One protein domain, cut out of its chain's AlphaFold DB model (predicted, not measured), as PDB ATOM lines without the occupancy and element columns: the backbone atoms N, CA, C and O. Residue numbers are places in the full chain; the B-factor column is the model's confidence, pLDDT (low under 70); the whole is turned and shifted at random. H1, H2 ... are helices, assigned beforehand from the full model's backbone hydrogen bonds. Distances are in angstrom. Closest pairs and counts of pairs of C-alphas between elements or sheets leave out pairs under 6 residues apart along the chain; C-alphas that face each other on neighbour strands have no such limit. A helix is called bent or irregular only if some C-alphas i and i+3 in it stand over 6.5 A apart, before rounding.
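Overview. This is residues 2 to 103 of the 104 residues of an uncharacterized protein of Firmicutes bacterium CAG:884 (UniProt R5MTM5). What does the domain look like? Two long helices, H2 and H5, meet about perpendicular, with residues 25 to 29 of H2 touching residues 87 to 91 of H5, and three shorter helices fold back on them: H1 on the first part of H2, H3 on its last part, and H4 on the first part of H5. The contacts are few, and residues 96 to 103, of which 96 to 101 belong to H5, stick out from the body. What is it made of? The printed part has 102 residues with five named helices, H1 to H5 in order along the chain, and no named strand; the class is all helix. How compact is it? It is only just loose, close to compact, with a radius of gyration of the C-alphas of 15.6 A and spans of 44 by 37 by 26 A.

Arrangement. What does the first helix meet? H1, residues 2 to 17, touches H2, residues 21 to 49, with residues 11 to 15 alone; the closest C-alphas, of Cys 15 and Ile 24, are 6.2 A apart. They form a helical hairpin and run opposite ways at a steep tilt of 37 degrees, only just past shallow. What else touches H2, the hub? H3, residues 51 to 59, touches residues 38 to 47 of H2 at a steep tilt of 45 degrees, opposite ways, and the closest C-alphas, of Ala 42 and Ala 53, are 4.5 A apart. H5, residues 75 to 101, touches H2 about perpendicular at 80 degrees, closest at the C-alphas of Val 25 and Phe 91, 6.1 A apart. Where does H4 stand? H4, residues 64 to 71, and H5 form a helical hairpin at a shallow tilt of 9 degrees, opposite ways, with the C-alphas of Ile 68 and Thr 77 closest at 6.2 A. H1 and H4 are near each other, while H1 and H5 are apart, as are H3 and H5. Are the helix backbones complete? Each O i to N i+4 pair is within hydrogen-bond range in H1, H3, H4 and H5, and 23 of 25 are in H2.

Along the chain. Where do the elements begin and end? H1 begins at C-alpha 2, at (18.953, -1.686, 61.071), and H5 ends at C-alpha 101, at (23.550, 39.181, 74.624). How long are they? From first to last C-alpha, H5 is 39.2 A, H2 37.2 A and H1 22.1 A. Is H2 straight? H2 has a kink of 52 degrees near residue 43 and is irregular, with C-alphas 44 and 47 7.8 A apart.

Size, cuts and confidence. How large is it? The two C-alphas farthest apart, those of Leu 2 and Lys 103, are 46.7 A apart. Is it continuous? The printed part has no cut, and the four links between the helices are tight. Where is confidence low? The mean pLDDT of the printed part is 82.1, and residues 2 to 19 and 102 to 103 are under 70.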
ATOM      1  N   LEU A   2      17.560  -2.174  61.045       57.03
ATOM      2  CA  LEU A   2      18.953  -1.686  61.071       57.03
ATOM      3  C   LEU A   2      19.065  -0.148  61.096       57.03
ATOM      4  O   LEU A   2      19.883   0.388  61.837       57.03
ATOM      5  N   ASP A   3      18.188   0.560  60.382       55.06
ATOM      6  CA  ASP A   3      18.227   2.032  60.296       55.06
ATOM      7  C   ASP A   3      17.889   2.714  61.635       55.06
ATOM      8  O   ASP A   3      18.520   3.697  62.022       55.06
ATOM      9  N   LEU A   4      16.960   2.129  62.402       57.00
ATOM     10  CA  LEU A   4      16.619   2.559  63.763       57.00
ATOM     11  C   LEU A   4      17.811   2.424  64.713       57.00
ATOM     12  O   LEU A   4      18.085   3.323  65.505       57.00
ATOM     13  N   ILE A   5      18.519   1.297  64.628       63.09
ATOM     14  CA  ILE A   5      19.672   1.001  65.481       63.09
ATOM     15  C   ILE A   5      20.789   2.005  65.212       63.09
ATOM     16  O   ILE A   5      21.399   2.488  66.158       63.09
ATOM     17  N   ILE A   6      21.020   2.372  63.949       61.78
ATOM     18  CA  ILE A   6      22.043   3.354  63.577       61.78
ATOM     19  C   ILE A   6      21.671   4.745  64.106       61.78
ATOM     20  O   ILE A   6      22.510   5.407  64.715       61.78
ATOM     21  N   ILE A   7      20.417   5.179  63.952       64.62
ATOM     22  CA  ILE A   7      19.969   6.501  64.424       64.62
ATOM     23  C   ILE A   7      19.988   6.581  65.955       64.62
ATOM     24  O   ILE A   7      20.508   7.546  66.515       64.62
ATOM     25  N   ILE A   8      19.480   5.558  66.647       67.69
ATOM     26  CA  ILE A   8      19.523   5.486  68.112       67.69
ATOM     27  C   ILE A   8      20.971   5.411  68.596       67.69
ATOM     28  O   ILE A   8      21.318   6.115  69.539       67.69
ATOM     29  N   ALA A   9      21.840   4.636  67.941       65.56
ATOM     30  CA  ALA A   9      23.258   4.590  68.278       65.56
ATOM     31  C   ALA A   9      23.911   5.969  68.130       65.56
ATOM     32  O   ALA A   9      24.641   6.377  69.023       65.56
ATOM     33  N   VAL A  10      23.600   6.731  67.079       64.50
ATOM     34  CA  VAL A  10      24.114   8.101  66.901       64.50
ATOM     35  C   VAL A  10      23.609   9.042  67.999       64.50
ATOM     36  O   VAL A  10      24.406   9.791  68.560       64.50
ATOM     37  N   ILE A  11      22.324   8.980  68.367       68.25
ATOM     38  CA  ILE A  11      21.746   9.804  69.445       68.25
ATOM     39  C   ILE A  11      22.351   9.432  70.808       68.25
ATOM     40  O   ILE A  11      22.705  10.312  71.591       68.25
ATOM     41  N   VAL A  12      22.520   8.139  71.089       64.94
ATOM     42  CA  VAL A  12      23.106   7.632  72.340       64.94
ATOM     43  C   VAL A  12      24.591   7.972  72.423       64.94
ATOM     44  O   VAL A  12      25.039   8.461  73.459       64.94
ATOM     45  N   ILE A  13      25.348   7.791  71.338       63.72
ATOM     46  CA  ILE A  13      26.761   8.182  71.256       63.72
ATOM     47  C   ILE A  13      26.891   9.690  71.466       63.72
ATOM     48  O   ILE A  13      27.730  10.115  72.255       63.72
ATOM     49  N   ALA A  14      26.032  10.501  70.846       59.91
ATOM     50  CA  ALA A  14      26.032  11.946  71.044       59.91
ATOM     51  C   ALA A  14      25.703  12.344  72.491       59.91
ATOM     52  O   ALA A  14      26.382  13.202  73.054       59.91
ATOM     53  N   CYS A  15      24.729  11.691  73.130       62.84
ATOM     54  CA  CYS A  15      24.423  11.891  74.549       62.84
ATOM     55  C   CYS A  15      25.588  11.488  75.470       62.84
ATOM     56  O   CYS A  15      25.838  12.177  76.459       62.84
ATOM     57  N   PHE A  16      26.329  10.421  75.149       59.53
ATOM     58  CA  PHE A  16      27.502   9.984  75.917       59.53
ATOM     59  C   PHE A  16      28.730  10.884  75.707       59.53
ATOM     60  O   PHE A  16      29.485  11.121  76.652       59.53
ATOM     61  N   PHE A  17      28.941  11.401  74.493       58.31
ATOM     62  CA  PHE A  17      30.099  12.240  74.166       58.31
ATOM     63  C   PHE A  17      29.926  13.704  74.597       58.31
ATOM     64  O   PHE A  17      30.906  14.382  74.917       58.31
ATOM     65  N   LEU A  18      28.694  14.223  74.638       59.88
ATOM     66  CA  LEU A  18      28.427  15.631  74.930       59.88
ATOM     67  C   LEU A  18      28.181  15.854  76.427       59.88
ATOM     68  O   LEU A  18      27.060  15.804  76.926       59.88
ATOM     69  N   ARG A  19      29.248  16.192  77.160       65.12
ATOM     70  CA  ARG A  19      29.146  16.611  78.567       65.12
ATOM     71  C   ARG A  19      28.406  17.952  78.691       65.12
ATOM     72  O   ARG A  19      28.998  19.023  78.513       65.12
ATOM     73  N   GLY A  20      27.117  17.897  79.024       75.62
ATOM     74  CA  GLY A  20      26.306  19.037  79.462       75.62
ATOM     75  C   GLY A  20      25.004  19.217  78.682       75.62
ATOM     76  O   GLY A  20      25.003  19.235  77.453       75.62
ATOM     77  N   PHE A  21      23.909  19.445  79.416       79.50
ATOM     78  CA  PHE A  21      22.542  19.548  78.888       79.50
ATOM     79  C   PHE A  21      22.417  20.498  77.687       79.50
ATOM     80  O   PHE A  21      21.848  20.131  76.666       79.50
ATOM     81  N   LYS A  22      23.042  21.682  77.750       84.31
ATOM     82  CA  LYS A  22      23.023  22.648  76.637       84.31
ATOM     83  C   LYS A  22      23.585  22.064  75.341       84.31
ATOM     84  O   LYS A  22      22.978  22.224  74.291       84.31
ATOM     85  N   ARG A  23      24.730  21.372  75.411       83.81
ATOM     86  CA  ARG A  23      25.384  20.779  74.233       83.81
ATOM     87  C   ARG A  23      24.529  19.682  73.608       83.81
ATOM     88  O   ARG A  23      24.460  19.610  72.388       83.81
ATOM     89  N   ILE A  24      23.852  18.888  74.437       83.50
ATOM     90  CA  ILE A  24      22.918  17.853  73.984       83.50
ATOM     91  C   ILE A  24      21.742  18.488  73.230       83.50
ATOM     92  O   ILE A  24      21.458  18.079  72.110       83.50
ATOM     93  N   VAL A  25      21.115  19.530  73.793       87.75
ATOM     94  CA  VAL A  25      20.009  20.255  73.136       87.75
ATOM     95  C   VAL A  25      20.450  20.826  71.784       87.75
ATOM     96  O   VAL A  25      19.783  20.598  70.778       87.75
ATOM     97  N   TYR A  26      21.606  21.500  71.735       88.50
ATOM     98  CA  TYR A  26      22.163  22.017  70.481       88.50
ATOM     99  C   TYR A  26      22.384  20.916  69.448       88.50
ATOM    100  O   TYR A  26      22.018  21.097  68.292       88.50
ATOM    101  N   PHE A  27      22.960  19.785  69.851       86.12
ATOM    102  CA  PHE A  27      23.225  18.684  68.935       86.12
ATOM    103  C   PHE A  27      21.938  18.068  68.390       86.12
ATOM    104  O   PHE A  27      21.811  17.932  67.179       86.12
ATOM    105  N   ILE A  28      20.974  17.731  69.254       87.19
ATOM    106  CA  ILE A  28      19.720  17.089  68.837       87.19
ATOM    107  C   ILE A  28      18.949  17.995  67.870       87.19
ATOM    108  O   ILE A  28      18.548  17.544  66.799       87.19
ATOM    109  N   CYS A  29      18.777  19.274  68.211       90.94
ATOM    110  CA  CYS A  29      18.040  20.214  67.370       90.94
ATOM    111  C   CYS A  29      18.789  20.539  66.069       90.94
ATOM    112  O   CYS A  29      18.174  20.555  65.005       90.94
ATOM    113  N   ALA A  30      20.111  20.736  66.111       90.25
ATOM    114  CA  ALA A  30      20.903  20.954  64.897       90.25
ATOM    115  C   ALA A  30      20.894  19.726  63.976       90.25
ATOM    116  O   ALA A  30      20.826  19.872  62.757       90.25
ATOM    117  N   PHE A  31      20.925  18.520  64.545       88.06
ATOM    118  CA  PHE A  31      20.835  17.278  63.788       88.06
ATOM    119  C   PHE A  31      19.455  17.106  63.140       88.06
ATOM    120  O   PHE A  31      19.386  16.779  61.959       88.06
ATOM    121  N   ASP A  32      18.359  17.406  63.847       91.38
ATOM    122  CA  ASP A  32      17.019  17.422  63.238       91.38
ATOM    123  C   ASP A  32      16.933  18.411  62.067       91.38
ATOM    124  O   ASP A  32      16.416  18.079  61.000       91.38
ATOM    125  N   ILE A  33      17.484  19.617  62.239       93.62
ATOM    126  CA  ILE A  33      17.544  20.624  61.174       93.62
ATOM    127  C   ILE A  33      18.347  20.092  59.982       93.62
ATOM    128  O   ILE A  33      17.907  20.246  58.844       93.62
ATOM    129  N   LEU A  34      19.478  19.420  60.215       90.75
ATOM    130  CA  LEU A  34      20.273  18.796  59.154       90.75
ATOM    131  C   LEU A  34      19.457  17.756  58.372       90.75
ATOM    132  O   LEU A  34      19.462  17.792  57.142       90.75
ATOM    133  N   LEU A  35      18.728  16.870  59.059       89.31
ATOM    134  CA  LEU A  35      17.855  15.880  58.416       89.31
ATOM    135  C   LEU A  35      16.810  16.554  57.519       89.31
ATOM    136  O   LEU A  35      16.639  16.165  56.360       89.31
ATOM    137  N   ARG A  36      16.165  17.611  58.023       92.88
ATOM    138  CA  ARG A  36      15.170  18.389  57.271       92.88
ATOM    139  C   ARG A  36      15.785  19.068  56.049       92.88
ATOM    140  O   ARG A  36      15.185  19.036  54.979       92.88
ATOM    141  N   VAL A  37      16.978  19.650  56.183       92.81
ATOM    142  CA  VAL A  37      17.695  20.299  55.073       92.81
ATOM    143  C   VAL A  37      18.071  19.283  53.999       92.81
ATOM    144  O   VAL A  37      17.808  19.526  52.823       92.81
ATOM    145  N   LEU A  38      18.627  18.126  54.371       89.56
ATOM    146  CA  LEU A  38      18.980  17.073  53.413       89.56
ATOM    147  C   LEU A  38      17.751  16.578  52.642       89.56
ATOM    148  O   LEU A  38      17.802  16.446  51.419       89.56
ATOM    149  N   ASN A  39      16.627  16.384  53.333       90.69
ATOM    150  CA  ASN A  39      15.375  15.988  52.694       90.69
ATOM    151  C   ASN A  39      14.773  17.084  51.819       90.69
ATOM    152  O   ASN A  39      14.271  16.783  50.737       90.69
ATOM    153  N   ALA A  40      14.859  18.350  52.229       90.94
ATOM    154  CA  ALA A  40      14.450  19.469  51.389       90.94
ATOM    155  C   ALA A  40      15.288  19.519  50.102       90.94
ATOM    156  O   ALA A  40      14.726  19.610  49.013       90.94
ATOM    157  N   ILE A  41      16.614  19.374  50.198       89.94
ATOM    158  CA  ILE A  41      17.507  19.345  49.031       89.94
ATOM    159  C   ILE A  41      17.140  18.186  48.097       89.94
ATOM    160  O   ILE A  41      16.992  18.396  46.894       89.94
ATOM    161  N   ALA A  42      16.951  16.980  48.637       88.25
ATOM    162  CA  ALA A  42      16.547  15.819  47.849       88.25
ATOM    163  C   ALA A  42      15.170  16.006  47.193       88.25
ATOM    164  O   ALA A  42      14.979  15.586  46.055       88.25
ATOM    165  N   SER A  43      14.237  16.681  47.867       87.75
ATOM    166  CA  SER A  43      12.884  16.916  47.352       87.75
ATOM    167  C   SER A  43      12.851  17.988  46.260       87.75
ATOM    168  O   SER A  43      12.205  17.798  45.233       87.75
ATOM    169  N   PHE A  44      13.569  19.100  46.440       88.56
ATOM    170  CA  PHE A  44      13.575  20.215  45.485       88.56
ATOM    171  C   PHE A  44      14.486  19.972  44.284       88.56
ATOM    172  O   PHE A  44      14.118  20.267  43.149       88.56
ATOM    173  N   TYR A  45      15.676  19.418  44.514       86.75
ATOM    174  CA  TYR A  45      16.703  19.260  43.483       86.75
ATOM    175  C   TYR A  45      16.890  17.807  43.048       86.75
ATOM    176  O   TYR A  45      17.775  17.517  42.242       86.75
ATOM    177  N   GLY A  46      16.057  16.880  43.530       80.69
ATOM    178  CA  GLY A  46      16.247  15.447  43.317       80.69
ATOM    179  C   GLY A  46      16.318  15.029  41.853       80.69
ATOM    180  O   GLY A  46      17.123  14.173  41.492       80.69
ATOM    181  N   LYS A  47      15.570  15.724  40.989       78.00
ATOM    182  CA  LYS A  47      15.602  15.529  39.533       78.00
ATOM    183  C   LYS A  47      16.991  15.767  38.920       78.00
ATOM    184  O   LYS A  47      17.321  15.141  37.920       78.00
ATOM    185  N   TYR A  48      17.799  16.640  39.522       81.81
ATOM    186  CA  TYR A  48      19.162  16.965  39.086       81.81
ATOM    187  C   TYR A  48      20.235  16.184  39.856       81.81
ATOM    188  O   TYR A  48      21.368  16.074  39.400       81.81
ATOM    189  N   LEU A  49      19.879  15.642  41.025       78.12
ATOM    190  CA  LEU A  49      20.797  14.999  41.965       78.12
ATOM    191  C   LEU A  49      20.777  13.462  41.908       78.12
ATOM    192  O   LEU A  49      21.593  12.835  42.582       78.12
ATOM    193  N   GLY A  50      19.884  12.849  41.117       79.31
ATOM    194  CA  GLY A  50      19.879  11.421  40.762       79.31
ATOM    195  C   GLY A  50      20.181  10.473  41.932       79.31
ATOM    196  O   GLY A  50      19.335  10.228  42.799       79.31
ATOM    197  N   ASN A  51      21.414   9.956  41.971       81.31
ATOM    198  CA  ASN A  51      21.895   9.022  42.996       81.31
ATOM    199  C   ASN A  51      21.846   9.588  44.423       81.31
ATOM    200  O   ASN A  51      21.533   8.851  45.356       81.31
ATOM    201  N   PHE A  52      22.118  10.881  44.610       82.12
ATOM    202  CA  PHE A  52      22.077  11.506  45.933       82.12
ATOM    203  C   PHE A  52      20.646  11.580  46.470       82.12
ATOM    204  O   PHE A  52      20.397  11.209  47.611       82.12
ATOM    205  N   ALA A  53      19.684  11.974  45.634       83.31
ATOM    206  CA  ALA A  53      18.279  12.040  46.034       83.31
ATOM    207  C   ALA A  53      17.735  10.659  46.427       83.31
ATOM    208  O   ALA A  53      17.066  10.508  47.447       83.31
ATOM    209  N   SER A  54      18.110   9.643  45.646       83.31
ATOM    210  CA  SER A  54      17.767   8.241  45.897       83.31
ATOM    211  C   SER A  54      18.375   7.723  47.205       83.31
ATOM    212  O   SER A  54      17.728   6.985  47.942       83.31
ATOM    213  N   PHE A  55      19.613   8.119  47.513       83.75
ATOM    214  CA  PHE A  55      20.288   7.772  48.763       83.75
ATOM    215  C   PHE A  55      19.612   8.421  49.974       83.75
ATOM    216  O   PHE A  55      19.310   7.728  50.946       83.75
ATOM    217  N   VAL A  56      19.338   9.727  49.904       83.50
ATOM    218  CA  VAL A  56      18.679  10.469  50.987       83.50
ATOM    219  C   VAL A  56      17.306   9.872  51.269       83.50
ATOM    220  O   VAL A  56      17.041   9.503  52.406       83.50
ATOM    221  N   ALA A  57      16.482   9.665  50.239       81.38
ATOM    222  CA  ALA A  57      15.145   9.094  50.400       81.38
ATOM    223  C   ALA A  57      15.150   7.665  50.972       81.38
ATOM    224  O   ALA A  57      14.174   7.251  51.594       81.38
ATOM    225  N   LYS A  58      16.227   6.899  50.751       82.50
ATOM    226  CA  LYS A  58      16.321   5.503  51.189       82.50
ATOM    227  C   LYS A  58      16.878   5.339  52.603       82.50
ATOM    228  O   LYS A  58      16.429   4.445  53.310       82.50
ATOM    229  N   TYR A  59      17.865   6.145  52.992       79.75
ATOM    230  CA  TYR A  59      18.629   5.918  54.226       79.75
ATOM    231  C   TYR A  59      18.512   7.043  55.254       79.75
ATOM    232  O   TYR A  59      18.836   6.827  56.420       79.75
ATOM    233  N   ILE A  60      18.090   8.242  54.847       81.12
ATOM    234  CA  ILE A  60      18.038   9.402  55.733       81.12
ATOM    235  C   ILE A  60      16.576   9.711  56.062       81.12
ATOM    236  O   ILE A  60      15.801  10.043  55.166       81.12
ATOM    237  N   PRO A  61      16.170   9.646  57.339       84.31
ATOM    238  CA  PRO A  61      14.808   9.988  57.719       84.31
ATOM    239  C   PRO A  61      14.519  11.473  57.477       84.31
ATOM    240  O   PRO A  61      15.414  12.312  57.587       84.31
ATOM    241  N   ALA A  62      13.251  11.801  57.210       86.69
ATOM    242  CA  ALA A  62      12.810  13.173  56.934       86.69
ATOM    243  C   ALA A  62      13.140  14.162  58.066       86.69
ATOM    244  O   ALA A  62      13.510  15.311  57.822       86.69
ATOM    245  N   SER A  63      12.964  13.709  59.305       89.88
ATOM    246  CA  SER A  63      13.137  14.473  60.541       89.88
ATOM    247  C   SER A  63      13.045  13.519  61.742       89.88
ATOM    248  O   SER A  63      12.586  12.384  61.591       89.88
ATOM    249  N   LEU A  64      13.431  13.962  62.942       87.44
ATOM    250  CA  LEU A  64      13.217  13.211  64.183       87.44
ATOM    251  C   LEU A  64      11.733  12.890  64.429       87.44
ATOM    252  O   LEU A  64      11.455  11.736  64.746       87.44
ATOM    253  N   PRO A  65      10.772  13.820  64.248       90.50
ATOM    254  CA  PRO A  65       9.349  13.496  64.342       90.50
ATOM    255  C   PRO A  65       8.922  12.354  63.417       90.50
ATOM    256  O   PRO A  65       8.196  11.471  63.853       90.50
ATOM    257  N   ASN A  66       9.438  12.305  62.184       89.25
ATOM    258  CA  ASN A  66       9.133  11.215  61.255       89.25
ATOM    259  C   ASN A  66       9.653   9.863  61.777       89.25
ATOM    260  O   ASN A  66       8.956   8.856  61.703       89.25
ATOM    261  N   VAL A  67      10.844   9.845  62.385       85.81
ATOM    262  CA  VAL A  67      11.359   8.647  63.071       85.81
ATOM    263  C   VAL A  67      10.451   8.264  64.244       85.81
ATOM    264  O   VAL A  67      10.124   7.092  64.401       85.81
ATOM    265  N   ILE A  68      10.016   9.226  65.057       85.38
ATOM    266  CA  ILE A  68       9.126   8.962  66.195       85.38
ATOM    267  C   ILE A  68       7.816   8.333  65.705       85.38
ATOM    268  O   ILE A  68       7.444   7.269  66.197       85.38
ATOM    269  N   ASP A  69       7.169   8.921  64.700       87.88
ATOM    270  CA  ASP A  69       5.904   8.424  64.145       87.88
ATOM    271  C   ASP A  69       6.043   7.057  63.473       87.88
ATOM    272  O   ASP A  69       5.146   6.223  63.560       87.88
ATOM    273  N   HIS A  70       7.167   6.793  62.809       85.69
ATOM    274  CA  HIS A  70       7.378   5.519  62.125       85.69
ATOM    275  C   HIS A  70       7.570   4.348  63.099       85.69
ATOM    276  O   HIS A  70       7.198   3.215  62.793       85.69
ATOM    277  N   TYR A  71       8.177   4.603  64.259       79.50
ATOM    278  CA  TYR A  71       8.592   3.554  65.193       79.50
ATOM    279  C   TYR A  71       7.769   3.490  66.480       79.50
ATOM    280  O   TYR A  71       7.920   2.538  67.249       79.50
ATOM    281  N   THR A  72       6.898   4.464  66.737       79.06
ATOM    282  CA  THR A  72       6.060   4.506  67.940       79.06
ATOM    283  C   THR A  72       4.615   4.804  67.583       79.06
ATOM    284  O   THR A  72       4.349   5.500  66.612       79.06
ATOM    285  N   ASN A  73       3.676   4.290  68.383       84.88
ATOM    286  CA  ASN A  73       2.245   4.505  68.175       84.88
ATOM    287  C   ASN A  73       1.536   4.934  69.468       84.88
ATOM    288  O   ASN A  73       1.946   4.576  70.578       84.88
ATOM    289  N   GLY A  74       0.424   5.658  69.310       88.69
ATOM    290  CA  GLY A  74      -0.487   6.028  70.393       88.69
ATOM    291  C   GLY A  74       0.141   6.972  71.423       88.69
ATOM    292  O   GLY A  74       0.734   7.994  71.083       88.69
ATOM    293  N   THR A  75      -0.005   6.642  72.706       87.38
ATOM    294  CA  THR A  75       0.441   7.495  73.820       87.38
ATOM    295  C   THR A  75       1.956   7.711  73.836       87.38
ATOM    296  O   THR A  75       2.410   8.793  74.202       87.38
ATOM    297  N   LEU A  76       2.744   6.714  73.417       76.12
ATOM    298  CA  LEU A  76       4.205   6.824  73.396       76.12
ATOM    299  C   LEU A  76       4.674   7.885  72.389       76.12
ATOM    300  O   LEU A  76       5.515   8.714  72.732       76.12
ATOM    301  N   THR A  77       4.082   7.906  71.193       84.94
ATOM    302  CA  THR A  77       4.333   8.925  70.161       84.94
ATOM    303  C   THR A  77       4.062  10.323  70.701       84.94
ATOM    304  O   THR A  77       4.901  11.211  70.573       84.94
ATOM    305  N   LEU A  78       2.926  10.505  71.381       88.88
ATOM    306  CA  LEU A  78       2.510  11.795  71.935       88.88
ATOM    307  C   LEU A  78       3.505  12.319  72.983       88.88
ATOM    308  O   LEU A  78       3.870  13.494  72.960       88.88
ATOM    309  N   ILE A  79       3.995  11.442  73.864       84.12
ATOM    310  CA  ILE A  79       5.000  11.797  74.876       84.12
ATOM    311  C   ILE A  79       6.329  12.178  74.211       84.12
ATOM    312  O   ILE A  79       6.909  13.212  74.546       84.12
ATOM    313  N   LEU A  80       6.810  11.374  73.260       82.75
ATOM    314  CA  LEU A  80       8.079  11.624  72.569       82.75
ATOM    315  C   LEU A  80       8.034  12.899  71.720       82.75
ATOM    316  O   LEU A  80       8.988  13.676  71.737       82.75
ATOM    317  N   MET A  81       6.914  13.161  71.043       88.75
ATOM    318  CA  MET A  81       6.667  14.431  70.359       88.75
ATOM    319  C   MET A  81       6.660  15.610  71.335       88.75
ATOM    320  O   MET A  81       7.259  16.645  71.043       88.75
ATOM    321  N   GLY A  82       6.052  15.458  72.513       86.44
ATOM    322  CA  GLY A  82       6.087  16.476  73.566       86.44
ATOM    323  C   GLY A  82       7.512  16.800  74.022       86.44
ATOM    324  O   GLY A  82       7.886  17.971  74.105       86.44
ATOM    325  N   ILE A  83       8.344  15.777  74.244       87.62
ATOM    326  CA  ILE A  83       9.766  15.949  74.588       87.62
ATOM    327  C   ILE A  83      10.511  16.676  73.464       87.62
ATOM    328  O   ILE A  83      11.266  17.610  73.734       87.62
ATOM    329  N   TYR A  84      10.279  16.288  72.208       90.94
ATOM    330  CA  TYR A  84      10.862  16.950  71.041       90.94
ATOM    331  C   TYR A  84      10.519  18.450  70.997       90.94
ATOM    332  O   TYR A  84      11.417  19.276  70.829       90.94
ATOM    333  N   ILE A  85       9.249  18.816  71.216       94.19
ATOM    334  CA  ILE A  85       8.795  20.216  71.235       94.19
ATOM    335  C   ILE A  85       9.498  21.006  72.346       94.19
ATOM    336  O   ILE A  85       9.990  22.107  72.103       94.19
ATOM    337  N   ILE A  86       9.601  20.437  73.552       93.38
ATOM    338  CA  ILE A  86      10.282  21.080  74.684       93.38
ATOM    339  C   ILE A  86      11.766  21.315  74.367       93.38
ATOM    340  O   ILE A  86      12.287  22.396  74.647       93.38
ATOM    341  N   LEU A  87      12.452  20.339  73.762       90.94
ATOM    342  CA  LEU A  87      13.854  20.489  73.361       90.94
ATOM    343  C   LEU A  87      14.037  21.632  72.358       90.94
ATOM    344  O   LEU A  87      14.939  22.451  72.535       90.94
ATOM    345  N   PHE A  88      13.159  21.730  71.357       93.75
ATOM    346  CA  PHE A  88      13.189  22.816  70.377       93.75
ATOM    347  C   PHE A  88      12.911  24.188  71.002       93.75
ATOM    348  O   PHE A  88      13.631  25.137  70.705       93.75
ATOM    349  N   ALA A  89      11.966  24.291  71.937       96.06
ATOM    350  CA  ALA A  89      11.710  25.537  72.659       96.06
ATOM    351  C   ALA A  89      12.935  26.003  73.475       96.06
ATOM    352  O   ALA A  89      13.281  27.186  73.485       96.06
ATOM    353  N   ILE A  90      13.640  25.071  74.130       93.31
ATOM    354  CA  ILE A  90      14.882  25.370  74.865       93.31
ATOM    355  C   ILE A  90      15.993  25.807  73.901       93.31
ATOM    356  O   ILE A  90      16.733  26.750  74.191       93.31
ATOM    357  N   PHE A  91      16.122  25.126  72.763       93.94
ATOM    358  CA  PHE A  91      17.091  25.461  71.724       93.94
ATOM    359  C   PHE A  91      16.875  26.875  71.174       93.94
ATOM    360  O   PHE A  91      17.819  27.669  71.142       93.94
ATOM    361  N   GLU A  92      15.638  27.219  70.813       94.38
ATOM    362  CA  GLU A  92      15.271  28.560  70.352       94.38
ATOM    363  C   GLU A  92      15.583  29.617  71.409       94.38
ATOM    364  O   GLU A  92      16.227  30.623  71.105       94.38
ATOM    365  N   TYR A  93      15.217  29.363  72.668       95.00
ATOM    366  CA  TYR A  93      15.557  30.250  73.777       95.00
ATOM    367  C   TYR A  93      17.071  30.499  73.868       95.00
ATOM    368  O   TYR A  93      17.499  31.647  73.999       95.00
ATOM    369  N   TYR A  94      17.905  29.457  73.763       91.81
ATOM    370  CA  TYR A  94      19.361  29.628  73.800       91.81
ATOM    371  C   TYR A  94      19.890  30.468  72.636       91.81
ATOM    372  O   TYR A  94      20.751  31.322  72.864       91.81
ATOM    373  N   ILE A  95      19.368  30.278  71.422       92.06
ATOM    374  CA  ILE A  95      19.749  31.083  70.254       92.06
ATOM    375  C   ILE A  95      19.343  32.543  70.446       92.06
ATOM    376  O   ILE A  95      20.185  33.430  70.302       92.06
ATOM    377  N   LEU A  96      18.090  32.807  70.819       94.00
ATOM    378  CA  LEU A  96      17.583  34.167  71.005       94.00
ATOM    379  C   LEU A  96      18.367  34.914  72.085       94.00
ATOM    380  O   LEU A  96      18.798  36.048  71.876       94.00
ATOM    381  N   VAL A  97      18.621  34.268  73.226       92.62
ATOM    382  CA  VAL A  97      19.415  34.862  74.307       92.62
ATOM    383  C   VAL A  97      20.845  35.138  73.860       92.62
ATOM    384  O   VAL A  97      21.383  36.194  74.193       92.62
ATOM    385  N   TYR A  98      21.469  34.221  73.116       90.25
ATOM    386  CA  TYR A  98      22.810  34.426  72.573       90.25
ATOM    387  C   TYR A  98      22.851  35.638  71.628       90.25
ATOM    388  O   TYR A  98      23.677  36.530  71.818       90.25
ATOM    389  N   MET A  99      21.908  35.727  70.686       90.06
ATOM    390  CA  MET A  99      21.807  36.844  69.739       90.06
ATOM    391  C   MET A  99      21.597  38.193  70.437       90.06
ATOM    392  O   MET A  99      22.200  39.190  70.042       90.06
ATOM    393  N   ILE A 100      20.775  38.238  71.491       93.06
ATOM    394  CA  ILE A 100      20.505  39.468  72.252       93.06
ATOM    395  C   ILE A 100      21.709  39.864  73.120       93.06
ATOM    396  O   ILE A 100      22.043  41.046  73.200       93.06
ATOM    397  N   LYS A 101      22.388  38.903  73.760       83.75
ATOM    398  CA  LYS A 101      23.550  39.181  74.624       83.75
ATOM    399  C   LYS A 101      24.780  39.657  73.858       83.75
ATOM    400  O   LYS A 101      25.550  40.426  74.417       83.75
ATOM    401  N   THR A 102      24.945  39.260  72.598       60.00
ATOM    402  CA  THR A 102      26.075  39.681  71.750       60.00
ATOM    403  C   THR A 102      26.072  41.185  71.414       60.00
ATOM    404  O   THR A 102      27.056  41.691  70.888       60.00
ATOM    405  N   LYS A 103      25.006  41.926  71.753       51.50
ATOM    406  CA  LYS A 103      24.915  43.391  71.594       51.50
ATOM    407  C   LYS A 103      25.383  44.217  72.812       51.50
ATOM    408  O   LYS A 103      25.040  45.397  72.879       51.50
TER     409      LYS A 103